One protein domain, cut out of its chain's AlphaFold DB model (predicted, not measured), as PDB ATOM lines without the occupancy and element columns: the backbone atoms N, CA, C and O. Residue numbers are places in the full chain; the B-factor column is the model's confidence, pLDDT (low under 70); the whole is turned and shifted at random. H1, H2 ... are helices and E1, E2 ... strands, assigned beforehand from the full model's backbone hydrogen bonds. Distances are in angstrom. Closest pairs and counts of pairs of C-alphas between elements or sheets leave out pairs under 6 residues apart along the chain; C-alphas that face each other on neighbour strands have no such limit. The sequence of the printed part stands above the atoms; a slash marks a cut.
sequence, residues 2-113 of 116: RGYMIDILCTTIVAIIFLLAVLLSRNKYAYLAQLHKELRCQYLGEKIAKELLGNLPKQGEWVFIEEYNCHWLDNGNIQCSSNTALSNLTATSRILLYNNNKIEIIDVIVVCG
ATOM      1  N   ARG A   2     187.438 169.095 128.105       53.88
ATOM      2  CA  ARG A   2     186.914 167.942 127.332       53.88
ATOM      3  C   ARG A   2     187.084 166.560 127.994       53.88
ATOM      4  O   ARG A   2     186.265 165.691 127.738       53.88
ATOM      5  N   GLY A   3     188.095 166.366 128.850       56.31
ATOM      6  CA  GLY A   3     188.342 165.078 129.529       56.31
ATOM      7  C   GLY A   3     187.270 164.701 130.559       56.31
ATOM      8  O   GLY A   3     186.771 163.586 130.543       56.31
ATOM      9  N   TYR A   4     186.810 165.672 131.355       59.03
ATOM     10  CA  TYR A   4     185.766 165.461 132.370       59.03
ATOM     11  C   TYR A   4     184.426 164.998 131.786       59.03
ATOM     12  O   TYR A   4     183.717 164.216 132.410       59.03
ATOM     13  N   MET A   5     184.068 165.463 130.586       61.19
ATOM     14  CA  MET A   5     182.803 165.081 129.954       61.19
ATOM     15  C   MET A   5     182.813 163.611 129.511       61.19
ATOM     16  O   MET A   5     181.794 162.935 129.606       61.19
ATOM     17  N   ILE A   6     183.975 163.116 129.068       66.81
ATOM     18  CA  ILE A   6     184.175 161.723 128.649       66.81
ATOM     19  C   ILE A   6     184.160 160.797 129.872       66.81
ATOM     20  O   ILE A   6     183.501 159.762 129.831       66.81
ATOM     21  N   ASP A   7     184.786 161.195 130.982       65.75
ATOM     22  CA  ASP A   7     184.770 160.408 132.224       65.75
ATOM     23  C   ASP A   7     183.365 160.293 132.837       65.75
ATOM     24  O   ASP A   7     182.966 159.221 133.301       65.75
ATOM     25  N   ILE A   8     182.565 161.365 132.793       70.81
ATOM     26  CA  ILE A   8     181.165 161.343 133.250       70.81
ATOM     27  C   ILE A   8     180.303 160.443 132.344       70.81
ATOM     28  O   ILE A   8     179.460 159.687 132.829       70.81
ATOM     29  N   LEU A   9     180.529 160.469 131.027       71.81
ATOM     30  CA  LEU A   9     179.842 159.584 130.079       71.81
ATOM     31  C   LEU A   9     180.213 158.108 130.297       71.81
ATOM     32  O   LEU A   9     179.333 157.253 130.344       71.81
ATOM     33  N   CYS A  10     181.490 157.793 130.504       75.75
ATOM     34  CA  CYS A  10     181.925 156.422 130.774       75.75
ATOM     35  C   CYS A  10     181.370 155.889 132.103       75.75
ATOM     36  O   CYS A  10     180.859 154.770 132.157       75.75
ATOM     37  N   THR A  11     181.416 156.686 133.172       79.12
ATOM     38  CA  THR A  11     180.907 156.273 134.494       79.12
ATOM     39  C   THR A  11     179.392 156.061 134.504       79.12
ATOM     40  O   THR A  11     178.913 155.091 135.094       79.12
ATOM     41  N   THR A  12     178.629 156.901 133.801       80.69
ATOM     42  CA  THR A  12     177.169 156.736 133.674       80.69
ATOM     43  C   THR A  12     176.786 155.500 132.859       80.69
ATOM     44  O   THR A  12     175.890 154.764 133.271       80.69
ATOM     45  N   ILE A  13     177.491 155.201 131.763       82.25
ATOM     46  CA  ILE A  13     177.263 153.980 130.972       82.25
ATOM     47  C   ILE A  13     177.516 152.724 131.815       82.25
ATOM     48  O   ILE A  13     176.692 151.808 131.818       82.25
ATOM     49  N   VAL A  14     178.610 152.687 132.583       80.94
ATOM     50  CA  VAL A  14     178.919 151.558 133.477       80.94
ATOM     51  C   VAL A  14     177.841 151.388 134.552       80.94
ATOM     52  O   VAL A  14     177.407 150.263 134.806       80.94
ATOM     53  N   ALA A  15     177.348 152.483 135.139       81.50
ATOM     54  CA  ALA A  15     176.268 152.434 136.124       81.50
ATOM     55  C   ALA A  15     174.956 151.884 135.533       81.50
ATOM     56  O   ALA A  15     174.291 151.068 136.174       81.50
ATOM     57  N   ILE A  16     174.604 152.272 134.302       84.44
ATOM     58  CA  ILE A  16     173.415 151.768 133.594       84.44
ATOM     59  C   ILE A  16     173.552 150.271 133.294       84.44
ATOM     60  O   ILE A  16     172.617 149.513 133.548       84.44
ATOM     61  N   ILE A  17     174.715 149.825 132.807       81.38
ATOM     62  CA  ILE A  17     174.979 148.400 132.547       81.38
ATOM     63  C   ILE A  17     174.864 147.589 133.844       81.38
ATOM     64  O   ILE A  17     174.246 146.524 133.851       81.38
ATOM     65  N   PHE A  18     175.405 148.100 134.952       80.12
ATOM     66  CA  PHE A  18     175.320 147.438 136.251       80.12
ATOM     67  C   PHE A  18     173.872 147.344 136.758       80.12
ATOM     68  O   PHE A  18     173.431 146.273 137.173       80.12
ATOM     69  N   LEU A  19     173.098 148.428 136.659       80.25
ATOM     70  CA  LEU A  19     171.669 148.439 136.988       80.25
ATOM     71  C   LEU A  19     170.874 147.440 136.141       80.25
ATOM     72  O   LEU A  19     170.083 146.675 136.689       80.25
ATOM     73  N   LEU A  20     171.111 147.397 134.828       80.12
ATOM     74  CA  LEU A  20     170.474 146.433 133.927       80.12
ATOM     75  C   LEU A  20     170.833 144.990 134.298       80.12
ATOM     76  O   LEU A  20     169.947 144.141 134.351       80.12
ATOM     77  N   ALA A  21     172.098 144.711 134.618       74.38
ATOM     78  CA  ALA A  21     172.539 143.388 135.056       74.38
ATOM     79  C   ALA A  21     171.886 142.964 136.387       74.38
ATOM     80  O   ALA A  21     171.470 141.813 136.536       74.38
ATOM     81  N   VAL A  22     171.743 143.889 137.345       72.31
ATOM     82  CA  VAL A  22     171.055 143.646 138.625       72.31
ATOM     83  C   VAL A  22     169.551 143.427 138.425       72.31
ATOM     84  O   VAL A  22     168.969 142.545 139.053       72.31
ATOM     85  N   LEU A  23     168.909 144.188 137.539       70.06
ATOM     86  CA  LEU A  23     167.491 144.010 137.219       70.06
ATOM     87  C   LEU A  23     167.240 142.673 136.508       70.06
ATOM     88  O   LEU A  23     166.341 141.932 136.904       70.06
ATOM     89  N   LEU A  24     168.066 142.323 135.518       71.56
ATOM     90  CA  LEU A  24     167.991 141.043 134.807       71.56
ATOM     91  C   LEU A  24     168.222 139.854 135.746       71.56
ATOM     92  O   LEU A  24     167.507 138.856 135.654       71.56
ATOM     93  N   SER A  25     169.182 139.957 136.670       67.50
ATOM     94  CA  SER A  25     169.438 138.893 137.642       67.50
ATOM     95  C   SER A  25     168.261 138.720 138.599       67.50
ATOM     96  O   SER A  25     167.777 137.599 138.746       67.50
ATOM     97  N   ARG A  26     167.710 139.805 139.161       70.12
ATOM     98  CA  ARG A  26     166.493 139.754 139.992       70.12
ATOM     99  C   ARG A  26     165.325 139.103 139.261       70.12
ATOM    100  O   ARG A  26     164.655 138.257 139.845       70.12
ATOM    101  N   ASN A  27     165.121 139.444 137.991       73.69
ATOM    102  CA  ASN A  27     164.041 138.869 137.193       73.69
ATOM    103  C   ASN A  27     164.253 137.364 136.954       73.69
ATOM    104  O   ASN A  27     163.325 136.571 137.087       73.69
ATOM    105  N   LYS A  28     165.500 136.944 136.695       72.62
ATOM    106  CA  LYS A  28     165.865 135.525 136.572       72.62
ATOM    107  C   LYS A  28     165.646 134.756 137.879       72.62
ATOM    108  O   LYS A  28     165.123 133.648 137.842       72.62
ATOM    109  N   TYR A  29     166.017 135.322 139.028       75.81
ATOM    110  CA  TYR A  29     165.792 134.683 140.330       75.81
ATOM    111  C   TYR A  29     164.306 134.603 140.687       75.81
ATOM    112  O   TYR A  29     163.864 133.570 141.183       75.81
ATOM    113  N   ALA A  30     163.527 135.647 140.390       75.44
ATOM    114  CA  ALA A  30     162.078 135.632 140.569       75.44
ATOM    115  C   ALA A  30     161.421 134.536 139.716       75.44
ATOM    116  O   ALA A  30     160.634 133.744 140.232       75.44
ATOM    117  N   TYR A  31     161.820 134.428 138.445       80.44
ATOM    118  CA  TYR A  31     161.362 133.368 137.549       80.44
ATOM    119  C   TYR A  31     161.715 131.967 138.070       80.44
ATOM    120  O   TYR A  31     160.852 131.094 138.134       80.44
ATOM    121  N   LEU A  32     162.961 131.745 138.501       81.69
ATOM    122  CA  LEU A  32     163.383 130.453 139.057       81.69
ATOM    123  C   LEU A  32     162.620 130.094 140.339       81.69
ATOM    124  O   LEU A  32     162.263 128.934 140.531       81.69
ATOM    125  N   ALA A  33     162.340 131.074 141.201       82.00
ATOM    126  CA  ALA A  33     161.548 130.863 142.407       82.00
ATOM    127  C   ALA A  33     160.094 130.490 142.083       82.00
ATOM    128  O   ALA A  33     159.532 129.608 142.731       82.00
ATOM    129  N   GLN A  34     159.490 131.125 141.074       83.19
ATOM    130  CA  GLN A  34     158.151 130.773 140.602       83.19
ATOM    131  C   GLN A  34     158.120 129.359 140.012       83.19
ATOM    132  O   GLN A  34     157.287 128.554 140.422       83.19
ATOM    133  N   LEU A  35     159.073 129.030 139.136       85.44
ATOM    134  CA  LEU A  35     159.188 127.699 138.538       85.44
ATOM    135  C   LEU A  35     159.361 126.610 139.607       85.44
ATOM    136  O   LEU A  35     158.744 125.552 139.535       85.44
ATOM    137  N   HIS A  36     160.170 126.877 140.635       86.19
ATOM    138  CA  HIS A  36     160.352 125.945 141.745       86.19
ATOM    139  C   HIS A  36     159.048 125.695 142.522       86.19
ATOM    140  O   HIS A  36     158.761 124.554 142.882       86.19
ATOM    141  N   LYS A  37     158.237 126.737 142.758       84.50
ATOM    142  CA  LYS A  37     156.923 126.598 143.408       84.50
ATOM    143  C   LYS A  37     155.945 125.789 142.558       84.50
ATOM    144  O   LYS A  37     155.254 124.929 143.094       84.50
ATOM    145  N   GLU A  38     155.920 126.033 141.251       86.75
ATOM    146  CA  GLU A  38     155.066 125.303 140.308       86.75
ATOM    147  C   GLU A  38     155.398 123.811 140.282       86.75
ATOM    148  O   GLU A  38     154.514 122.984 140.498       86.75
ATOM    149  N   LEU A  39     156.682 123.466 140.151       88.56
ATOM    150  CA  LEU A  39     157.143 122.077 140.201       88.56
ATOM    151  C   LEU A  39     156.804 121.402 141.534       88.56
ATOM    152  O   LEU A  39     156.399 120.240 141.560       88.56
ATOM    153  N   ARG A  40     156.937 122.124 142.653       88.38
ATOM    154  CA  ARG A  40     156.570 121.599 143.973       88.38
ATOM    155  C   ARG A  40     155.072 121.307 144.070       88.38
ATOM    156  O   ARG A  40     154.711 120.260 144.598       88.38
ATOM    157  N   CYS A  41     154.219 122.197 143.564       87.56
ATOM    158  CA  CYS A  41     152.776 121.972 143.571       87.56
ATOM    159  C   CYS A  41     152.374 120.805 142.657       87.56
ATOM    160  O   CYS A  41     151.574 119.963 143.057       87.56
ATOM    161  N   GLN A  42     152.988 120.687 141.476       90.19
ATOM    162  CA  GLN A  42     152.782 119.536 140.589       90.19
ATOM    163  C   GLN A  42     153.157 118.215 141.274       90.19
ATOM    164  O   GLN A  42     152.359 117.279 141.275       90.19
ATOM    165  N   TYR A  43     154.319 118.158 141.930       91.12
ATOM    166  CA  TYR A  43     154.753 116.975 142.677       91.12
ATOM    167  C   TYR A  43     153.791 116.604 143.818       91.12
ATOM    168  O   TYR A  43     153.500 115.426 144.025       91.12
ATOM    169  N   LEU A  44     153.273 117.597 144.550       89.62
ATOM    170  CA  LEU A  44     152.252 117.377 145.580       89.62
ATOM    171  C   LEU A  44     150.961 116.811 144.977       89.62
ATOM    172  O   LEU A  44     150.417 115.850 145.516       89.62
ATOM    173  N   GLY A  45     150.531 117.347 143.830       91.12
ATOM    174  CA  GLY A  45     149.412 116.820 143.050       91.12
ATOM    175  C   GLY A  45     149.545 115.327 142.763       91.12
ATOM    176  O   GLY A  45     148.645 114.544 143.072       91.12
ATOM    177  N   GLU A  46     150.703 114.920 142.242       92.94
ATOM    178  CA  GLU A  46     150.968 113.518 141.918       92.94
ATOM    179  C   GLU A  46     151.017 112.629 143.162       92.94
ATOM    180  O   GLU A  46     150.550 111.488 143.133       92.94
ATOM    181  N   LYS A  47     151.597 113.133 144.258       92.62
ATOM    182  CA  LYS A  47     151.672 112.410 145.529       92.62
ATOM    183  C   LYS A  47     150.273 112.150 146.091       92.62
ATOM    184  O   LYS A  47     149.946 111.001 146.376       92.62
ATOM    185  N   ILE A  48     149.433 113.180 146.166       93.44
ATOM    186  CA  ILE A  48     148.058 113.071 146.667       93.44
ATOM    187  C   ILE A  48     147.227 112.138 145.781       93.44
ATOM    188  O   ILE A  48     146.528 111.268 146.294       93.44
ATOM    189  N   ALA A  49     147.346 112.241 144.453       93.69
ATOM    190  CA  ALA A  49     146.653 111.334 143.538       93.69
ATOM    191  C   ALA A  49     147.042 109.858 143.758       93.69
ATOM    192  O   ALA A  49     146.188 108.973 143.684       93.69
ATOM    193  N   LYS A  50     148.315 109.578 144.072       93.06
ATOM    194  CA  LYS A  50     148.770 108.221 144.418       93.06
ATOM    195  C   LYS A  50     148.200 107.723 145.741       93.06
ATOM    196  O   LYS A  50     147.900 106.539 145.843       93.06
ATOM    197  N   GLU A  51     148.047 108.586 146.738       93.00
ATOM    198  CA  GLU A  51     147.431 108.204 148.015       93.00
ATOM    199  C   GLU A  51     145.921 107.958 147.856       93.00
ATOM    200  O   GLU A  51     145.393 106.964 148.358       93.00
ATOM    201  N   LEU A  52     145.245 108.785 147.053       92.88
ATOM    202  CA  LEU A  52     143.824 108.639 146.735       92.88
ATOM    203  C   LEU A  52     143.492 107.328 146.022       92.88
ATOM    204  O   LEU A  52     142.415 106.797 146.254       92.88
ATOM    205  N   LEU A  53     144.400 106.754 145.224       89.56
ATOM    206  CA  LEU A  53     144.196 105.435 144.604       89.56
ATOM    207  C   LEU A  53     143.818 104.341 145.619       89.56
ATOM    208  O   LEU A  53     143.071 103.428 145.274       89.56
ATOM    209  N   GLY A  54     144.338 104.415 146.849       85.06
ATOM    210  CA  GLY A  54     144.041 103.453 147.914       85.06
ATOM    211  C   GLY A  54     142.884 103.857 148.831       85.06
ATOM    212  O   GLY A  54     142.368 103.008 149.552       85.06
ATOM    213  N   ASN A  55     142.483 105.130 148.818       88.12
ATOM    214  CA  ASN A  55     141.516 105.691 149.759       88.12
ATOM    215  C   ASN A  55     140.638 106.758 149.090       88.12
ATOM    216  O   ASN A  55     140.627 107.924 149.490       88.12
ATOM    217  N   LEU A  56     139.937 106.367 148.025       88.56
ATOM    218  CA  LEU A  56     139.040 107.276 147.320       88.56
ATOM    219  C   LEU A  56     137.891 107.696 148.250       88.56
ATOM    220  O   LEU A  56     137.215 106.813 148.790       88.56
ATOM    221  N   PRO A  57     137.614 109.005 148.405       89.31
ATOM    222  CA  PRO A  57     136.408 109.452 149.089       89.31
ATOM    223  C   PRO A  57     135.172 108.888 148.382       89.31
ATOM    224  O   PRO A  57     135.199 108.618 147.179       89.31
ATOM    225  N   LYS A  58     134.056 108.727 149.091       88.75
ATOM    226  CA  LYS A  58     132.747 108.570 148.442       88.75
ATOM    227  C   LYS A  58     132.187 109.939 148.067       88.75
ATOM    228  O   LYS A  58     132.642 110.969 148.556       88.75
ATOM    229  N   GLN A  59     131.183 109.967 147.198       86.12
ATOM    230  CA  GLN A  59     130.542 111.223 146.808       86.12
ATOM    231  C   GLN A  59     129.996 111.963 148.045       86.12
ATOM    232  O   GLN A  59     129.235 111.388 148.823       86.12
ATOM    233  N   GLY A  60     130.418 113.219 148.237       82.00
ATOM    234  CA  GLY A  60     130.090 114.045 149.409       82.00
ATOM    235  C   GLY A  60     130.916 113.768 150.676       82.00
ATOM    236  O   GLY A  60     130.731 114.456 151.678       82.00
ATOM    237  N   GLU A  61     131.822 112.787 150.656       90.62
ATOM    238  CA  GLU A  61     132.718 112.475 151.772       90.62
ATOM    239  C   GLU A  61     134.022 113.271 151.677       90.62
ATOM    240  O   GLU A  61     134.564 113.491 150.590       90.62
ATOM    241  N   TRP A  62     134.537 113.655 152.844       91.31
ATOM    242  CA  TRP A  62     135.848 114.267 153.001       91.31
ATOM    243  C   TRP A  62     136.851 113.225 153.489       91.31
ATOM    244  O   TRP A  62     136.601 112.525 154.469       91.31
ATOM    245  N   VAL A  63     138.004 113.159 152.832       93.06
ATOM    246  CA  VAL A  63     139.139 112.320 153.218       93.06
ATOM    247  C   VAL A  63     140.335 113.215 153.499       93.06
ATOM    248  O   VAL A  63     140.661 114.100 152.710       93.06
ATOM    249  N   PHE A  64     140.997 112.972 154.626       91.06
ATOM    250  CA  PHE A  64     142.183 113.716 155.029       91.06
ATOM    251  C   PHE A  64     143.452 112.968 154.625       91.06
ATOM    252  O   PHE A  64     143.632 111.801 154.984       91.06
ATOM    253  N   ILE A  65     144.322 113.646 153.879       89.06
ATOM    254  CA  ILE A  65     145.586 113.132 153.356       89.06
ATOM    255  C   ILE A  65     146.690 114.105 153.762       89.06
ATOM    256  O   ILE A  65     146.800 115.199 153.215       89.06
ATOM    257  N   GLU A  66     147.511 113.703 154.730       86.06
ATOM    258  CA  GLU A  66     148.554 114.538 155.348       86.06
ATOM    259  C   GLU A  66     148.034 115.853 155.946       86.06
ATOM    260  O   GLU A  66     147.646 115.870 157.105       86.06
ATOM    261  N   GLU A  67     148.070 116.950 155.190       86.88
ATOM    262  CA  GLU A  67     147.549 118.273 155.564       86.88
ATOM    263  C   GLU A  67     146.410 118.732 154.635       86.88
ATOM    264  O   GLU A  67     145.908 119.847 154.779       86.88
ATOM    265  N   TYR A  68     146.001 117.883 153.687       89.06
ATOM    266  CA  TYR A  68     145.020 118.178 152.648       89.06
ATOM    267  C   TYR A  68     143.679 117.504 152.938       89.06
ATOM    268  O   TYR A  68     143.605 116.316 153.249       89.06
ATOM    269  N   ASN A  69     142.603 118.262 152.774       91.25
ATOM    270  CA  ASN A  69     141.228 117.791 152.791       91.25
ATOM    271  C   ASN A  69     140.766 117.566 151.350       91.25
ATOM    272  O   ASN A  69     140.681 118.514 150.572       91.25
ATOM    273  N   CYS A  70     140.465 116.319 151.002       93.12
ATOM    274  CA  CYS A  70     140.042 115.907 149.671       93.12
ATOM    275  C   CYS A  70     138.564 115.511 149.652       93.12
ATOM    276  O   CYS A  70     138.120 114.774 150.530       93.12
ATOM    277  N   HIS A  71     137.812 115.924 148.635       94.25
ATOM    278  CA  HIS A  71     136.417 115.515 148.452       94.25
ATOM    279  C   HIS A  71     136.013 115.500 146.976       94.25
ATOM    280  O   HIS A  71     136.673 116.106 146.129       94.25
ATOM    281  N   TRP A  72     134.916 114.809 146.666       94.38
ATOM    282  CA  TRP A  72     134.318 114.851 145.332       94.38
ATOM    283  C   TRP A  72     133.599 116.168 145.078       94.38
ATOM    284  O   TRP A  72     132.763 116.592 145.872       94.38
ATOM    285  N   LEU A  73     133.862 116.733 143.907       90.88
ATOM    286  CA  LEU A  73     133.066 117.778 143.291       90.88
ATOM    287  C   LEU A  73     131.896 117.171 142.508       90.88
ATOM    288  O   LEU A  73     131.971 116.048 142.003       90.88
ATOM    289  N   ASP A  74     130.839 117.961 142.317       87.06
ATOM    290  CA  ASP A  74     129.644 117.558 141.557       87.06
ATOM    291  C   ASP A  74     129.946 117.182 140.095       87.06
ATOM    292  O   ASP A  74     129.186 116.452 139.461       87.06
ATOM    293  N   ASN A  75     131.068 117.663 139.550       86.62
ATOM    294  CA  ASN A  75     131.516 117.383 138.187       86.62
ATOM    295  C   ASN A  75     132.331 116.083 138.044       86.62
ATOM    296  O   ASN A  75     132.818 115.810 136.948       86.62
ATOM    297  N   GLY A  76     132.481 115.288 139.108       85.94
ATOM    298  CA  GLY A  76     133.233 114.032 139.057       85.94
ATOM    299  C   GLY A  76     134.752 114.203 139.154       85.94
ATOM    300  O   GLY A  76     135.493 113.293 138.787       85.94
ATOM    301  N   ASN A  77     135.222 115.342 139.657       92.50
ATOM    302  CA  ASN A  77     136.624 115.549 140.009       92.50
ATOM    303  C   ASN A  77     136.803 115.466 141.523       92.50
ATOM    304  O   ASN A  77     135.851 115.652 142.279       92.50
ATOM    305  N   ILE A  78     138.033 115.242 141.971       93.81
ATOM    306  CA  ILE A  78     138.375 115.327 143.392       93.81
ATOM    307  C   ILE A  78     139.148 116.623 143.614       93.81
ATOM    308  O   ILE A  78     140.167 116.834 142.963       93.81
ATOM    309  N   GLN A  79     138.692 117.479 144.526       93.56
ATOM    310  CA  GLN A  79     139.443 118.659 144.958       93.56
ATOM    311  C   GLN A  79     140.098 118.386 146.304       93.56
ATOM    312  O   GLN A  79     139.430 117.930 147.229       93.56
ATOM    313  N   CYS A  80     141.386 118.699 146.399       92.00
ATOM    314  CA  CYS A  80     142.185 118.621 147.610       92.00
ATOM    315  C   CYS A  80     142.787 119.982 147.934       92.00
ATOM    316  O   CYS A  80     143.468 120.580 147.096       92.00
ATOM    317  N   SER A  81     142.598 120.441 149.163       90.75
ATOM    318  CA  SER A  81     143.114 121.727 149.617       90.75
ATOM    319  C   SER A  81     143.593 121.676 151.053       90.75
ATOM    320  O   SER A  81     143.192 120.809 151.829       90.75
ATOM    321  N   SER A  82     144.487 122.593 151.401       85.44
ATOM    322  CA  SER A  82     144.972 122.748 152.765       85.44
ATOM    323  C   SER A  82     144.721 124.165 153.255       85.44
ATOM    324  O   SER A  82     144.745 125.114 152.478       85.44
ATOM    325  N   ASN A  83     144.544 124.305 154.568       74.38
ATOM    326  CA  ASN A  83     144.434 125.604 155.232       74.38
ATOM    327  C   ASN A  83     145.807 126.280 155.417       74.38
ATOM    328  O   ASN A  83     145.892 127.335 156.043       74.38
ATOM    329  N   THR A  84     146.900 125.648 154.971       68.44
ATOM    330  CA  THR A  84     148.253 126.204 155.023       68.44
ATOM    331  C   THR A  84     148.684 126.712 153.644       68.44
ATOM    332  O   THR A  84     148.914 125.949 152.704       68.44
ATOM    333  N   ALA A  85     148.859 128.029 153.523       61.59
ATOM    334  CA  ALA A  85     149.362 128.652 152.304       61.59
ATOM    335  C   ALA A  85     150.784 128.180 151.946       61.59
ATOM    336  O   ALA A  85     151.765 128.552 152.597       61.59
ATOM    337  N   LEU A  86     150.925 127.429 150.851       61.81
ATOM    338  CA  LEU A  86     152.237 127.103 150.268       61.81
ATOM    339  C   LEU A  86     152.562 127.962 149.026       61.81
ATOM    340  O   LEU A  86     153.728 128.292 148.781       61.81
ATOM    341  N   SER A  87     151.551 128.366 148.254       65.38
ATOM    342  CA  SER A  87     151.624 129.215 147.047       65.38
ATOM    343  C   SER A  87     150.195 129.623 146.627       65.38
ATOM    344  O   SER A  87     149.301 129.347 147.383       65.38
ATOM    345  N   ASN A  88     149.910 130.278 145.498       76.81
ATOM    346  CA  ASN A  88     148.527 130.377 144.969       76.81
ATOM    347  C   ASN A  88     148.491 129.625 143.641       76.81
ATOM    348  O   ASN A  88     148.380 130.224 142.573       76.81
ATOM    349  N   LEU A  89     148.770 128.325 143.705       84.94
ATOM    350  CA  LEU A  89     148.968 127.481 142.533       84.94
ATOM    351  C   LEU A  89     148.028 126.287 142.602       84.94
ATOM    352  O   LEU A  89     147.823 125.710 143.667       84.94
ATOM    353  N   THR A  90     147.497 125.904 141.449       89.12
ATOM    354  CA  THR A  90     146.674 124.707 141.299       89.12
ATOM    355  C   THR A  90     147.422 123.720 140.422       89.12
ATOM    356  O   THR A  90     147.910 124.082 139.351       89.12
ATOM    357  N   ALA A  91     147.506 122.474 140.869       90.56
ATOM    358  CA  ALA A  91     148.015 121.363 140.084       90.56
ATOM    359  C   ALA A  91     146.887 120.373 139.800       90.56
ATOM    360  O   ALA A  91     145.992 120.178 140.621       90.56
ATOM    361  N   THR A  92     146.943 119.724 138.642       93.25
ATOM    362  CA  THR A  92     146.008 118.655 138.283       93.25
ATOM    363  C   THR A  92     146.783 117.368 138.061       93.25
ATOM    364  O   THR A  92     147.813 117.358 137.391       93.25
ATOM    365  N   SER A  93     146.297 116.278 138.633       94.12
ATOM    366  CA  SER A  93     146.818 114.925 138.455       94.12
ATOM    367  C   SER A  93     145.691 113.989 138.053       94.12
ATOM    368  O   SER A  93     144.525 114.294 138.270       94.12
ATOM    369  N   ARG A  94     146.022 112.857 137.431       93.88
ATOM    370  CA  ARG A  94     145.023 111.908 136.926       93.88
ATOM    371  C   ARG A  94     145.157 110.557 137.576       93.88
ATOM    372  O   ARG A  94     146.248 109.994 137.631       93.88
ATOM    373  N   ILE A  95     144.018 110.020 137.982       93.31
ATOM    374  CA  ILE A  95     143.883 108.652 138.444       93.31
ATOM    375  C   ILE A  95     143.189 107.850 137.346       93.31
ATOM    376  O   ILE A  95     142.129 108.232 136.854       93.31
ATOM    377  N   LEU A  96     143.805 106.733 136.964       91.62
ATOM    378  CA  LEU A  96     143.223 105.737 136.070       91.62
ATOM    379  C   LEU A  96     142.715 104.573 136.916       91.62
ATOM    380  O   LEU A  96     143.516 103.833 137.488       91.62
ATOM    381  N   LEU A  97     141.399 104.412 136.986       88.12
ATOM    382  CA  LEU A  97     140.763 103.296 137.675       88.12
ATOM    383  C   LEU A  97     140.242 102.285 136.668       88.12
ATOM    384  O   LEU A  97     139.679 102.640 135.635       88.12
ATOM    385  N   TYR A  98     140.403 101.008 136.993       87.00
ATOM    386  CA  TYR A  98     139.766  99.928 136.258       87.00
ATOM    387  C   TYR A  98     138.629  99.364 137.104       87.00
ATOM    388  O   TYR A  98     138.868  98.705 138.114       87.00
ATOM    389  N   ASN A  99     137.393  99.637 136.694       82.62
ATOM    390  CA  ASN A  99     136.189  99.240 137.410       82.62
ATOM    391  C   ASN A  99     135.231  98.527 136.451       82.62
ATOM    392  O   ASN A  99     134.871  99.070 135.410       82.62
ATOM    393  N   ASN A 100     134.820  97.298 136.778       85.00
ATOM    394  CA  ASN A 100     133.845  96.519 136.001       85.00
ATOM    395  C   ASN A 100     134.113  96.498 134.478       85.00
ATOM    396  O   ASN A 100     133.213  96.734 133.670       85.00
ATOM    397  N   ASN A 101     135.358  96.223 134.082       90.56
ATOM    398  CA  ASN A 101     135.825  96.222 132.688       90.56
ATOM    399  C   ASN A 101     135.756  97.568 131.952       90.56
ATOM    400  O   ASN A 101     135.845  97.614 130.724       90.56
ATOM    401  N   LYS A 102     135.634  98.668 132.692       90.38
ATOM    402  CA  LYS A 102     135.716 100.027 132.169       90.38
ATOM    403  C   LYS A 102     136.899 100.749 132.790       90.38
ATOM    404  O   LYS A 102     137.232 100.546 133.956       90.38
ATOM    405  N   ILE A 103     137.536 101.584 131.975       89.75
ATOM    406  CA  ILE A 103     138.545 102.527 132.444       89.75
ATOM    407  C   ILE A 103     137.813 103.816 132.802       89.75
ATOM    408  O   ILE A 103     137.130 104.396 131.958       89.75
ATOM    409  N   GLU A 104     137.964 104.244 134.046       89.94
ATOM    410  CA  GLU A 104     137.480 105.518 134.560       89.94
ATOM    411  C   GLU A 104     138.687 106.437 134.771       89.94
ATOM    412  O   GLU A 104     139.729 106.016 135.281       89.94
ATOM    413  N   ILE A 105     138.565 107.690 134.332       91.69
ATOM    414  CA  ILE A 105     139.582 108.724 134.529       91.69
ATOM    415  C   ILE A 105     139.011 109.716 135.529       91.69
ATOM    416  O   ILE A 105     137.943 110.271 135.284       91.69
ATOM    417  N   ILE A 106     139.729 109.941 136.625       92.69
ATOM    418  CA  ILE A 106     139.381 110.945 137.631       92.69
ATOM    419  C   ILE A 106     140.482 111.998 137.642       92.69
ATOM    420  O   ILE A 106     141.658 111.669 137.832       92.69
ATOM    421  N   ASP A 107     140.105 113.259 137.447       94.94
ATOM    422  CA  ASP A 107     141.010 114.385 137.642       94.94
ATOM    423  C   ASP A 107     141.028 114.772 139.133       94.94
ATOM    424  O   ASP A 107     139.995 115.018 139.761       94.94
ATOM    425  N   VAL A 108     142.230 114.823 139.703       94.62
ATOM    426  CA  VAL A 108     142.521 115.295 141.058       94.62
ATOM    427  C   VAL A 108     143.081 116.704 140.953       94.62
ATOM    428  O   VAL A 108     144.121 116.920 140.333       94.62
ATOM    429  N   ILE A 109     142.397 117.662 141.558       93.75
ATOM    430  CA  ILE A 109     142.747 119.078 141.578       93.75
ATOM    431  C   ILE A 109     143.315 119.386 142.956       93.75
ATOM    432  O   ILE A 109     142.607 119.303 143.954       93.75
ATOM    433  N   VAL A 110     144.590 119.752 143.019       91.69
ATOM    434  CA  VAL A 110     145.260 120.127 144.264       91.69
ATOM    435  C   VAL A 110     145.486 121.627 144.283       91.69
ATOM    436  O   VAL A 110     146.162 122.172 143.409       91.69
ATOM    437  N   VAL A 111     144.923 122.290 145.288       89.88
ATOM    438  CA  VAL A 111     145.127 123.714 145.549       89.88
ATOM    439  C   VAL A 111     146.266 123.853 146.551       89.88
ATOM    440  O   VAL A 111     146.115 123.595 147.743       89.88
ATOM    441  N   CYS A 112     147.439 124.239 146.056       84.88
ATOM    442  CA  CYS A 112     148.614 124.500 146.875       84.88
ATOM    443  C   CYS A 112     148.603 125.974 147.285       84.88
ATOM    444  O   CYS A 112     149.400 126.748 146.743       84.88
ATOM    445  N   GLY A 113     147.689 126.357 148.183       74.62
ATOM    446  CA  GLY A 113     147.481 127.738 148.617       74.62
ATOM    447  C   GLY A 113     146.330 127.962 149.571       74.62
ATOM    448  O   GLY A 113     145.567 127.036 149.813       74.62
TER     449      GLY A 113
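What this domain is: This is residues 2 to 113 of the 116 residues of an uncharacterized protein of Thermoprotei archaeon (UniProt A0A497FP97). A curled five-stranded sheet packs on one end of a long helix, H1, whose residues 2 to 33 stick out. The 112 printed residues have one named helix, then five named strands, in a mixed sheet ordered E1, E2, E3, E5, E4. Mixed in class and extended, it spans 89 by 30 by 21 A, radius of gyration of the C-alphas 24.5 A.

How they stand to each other: E5, residues 102 to 112, forms a hairpin with E4, residues 89 to 99; N 95 and O 106 are 2.9 A apart. H1, residues 2 to 52, touches E4, closest C-alphas Gln 42 and Ala 91, 5.1 A; 46 of 47 O i to N i+4 pairs are within hydrogen-bond range.

Where its parts are: H1, 75.8 A long, begins at C-alpha 2, (186.914, 167.942, 127.332). E1, E2 and E3, residues 62 to 65, 68 to 72 and 78 to 81, form an antiparallel meander. E5 ends at C-alpha 112, (148.614, 124.500, 146.875).

The domain as a whole: The uncut printed part has pLDDT under 70 at residues 2 to 7, 25 and 84 to 87.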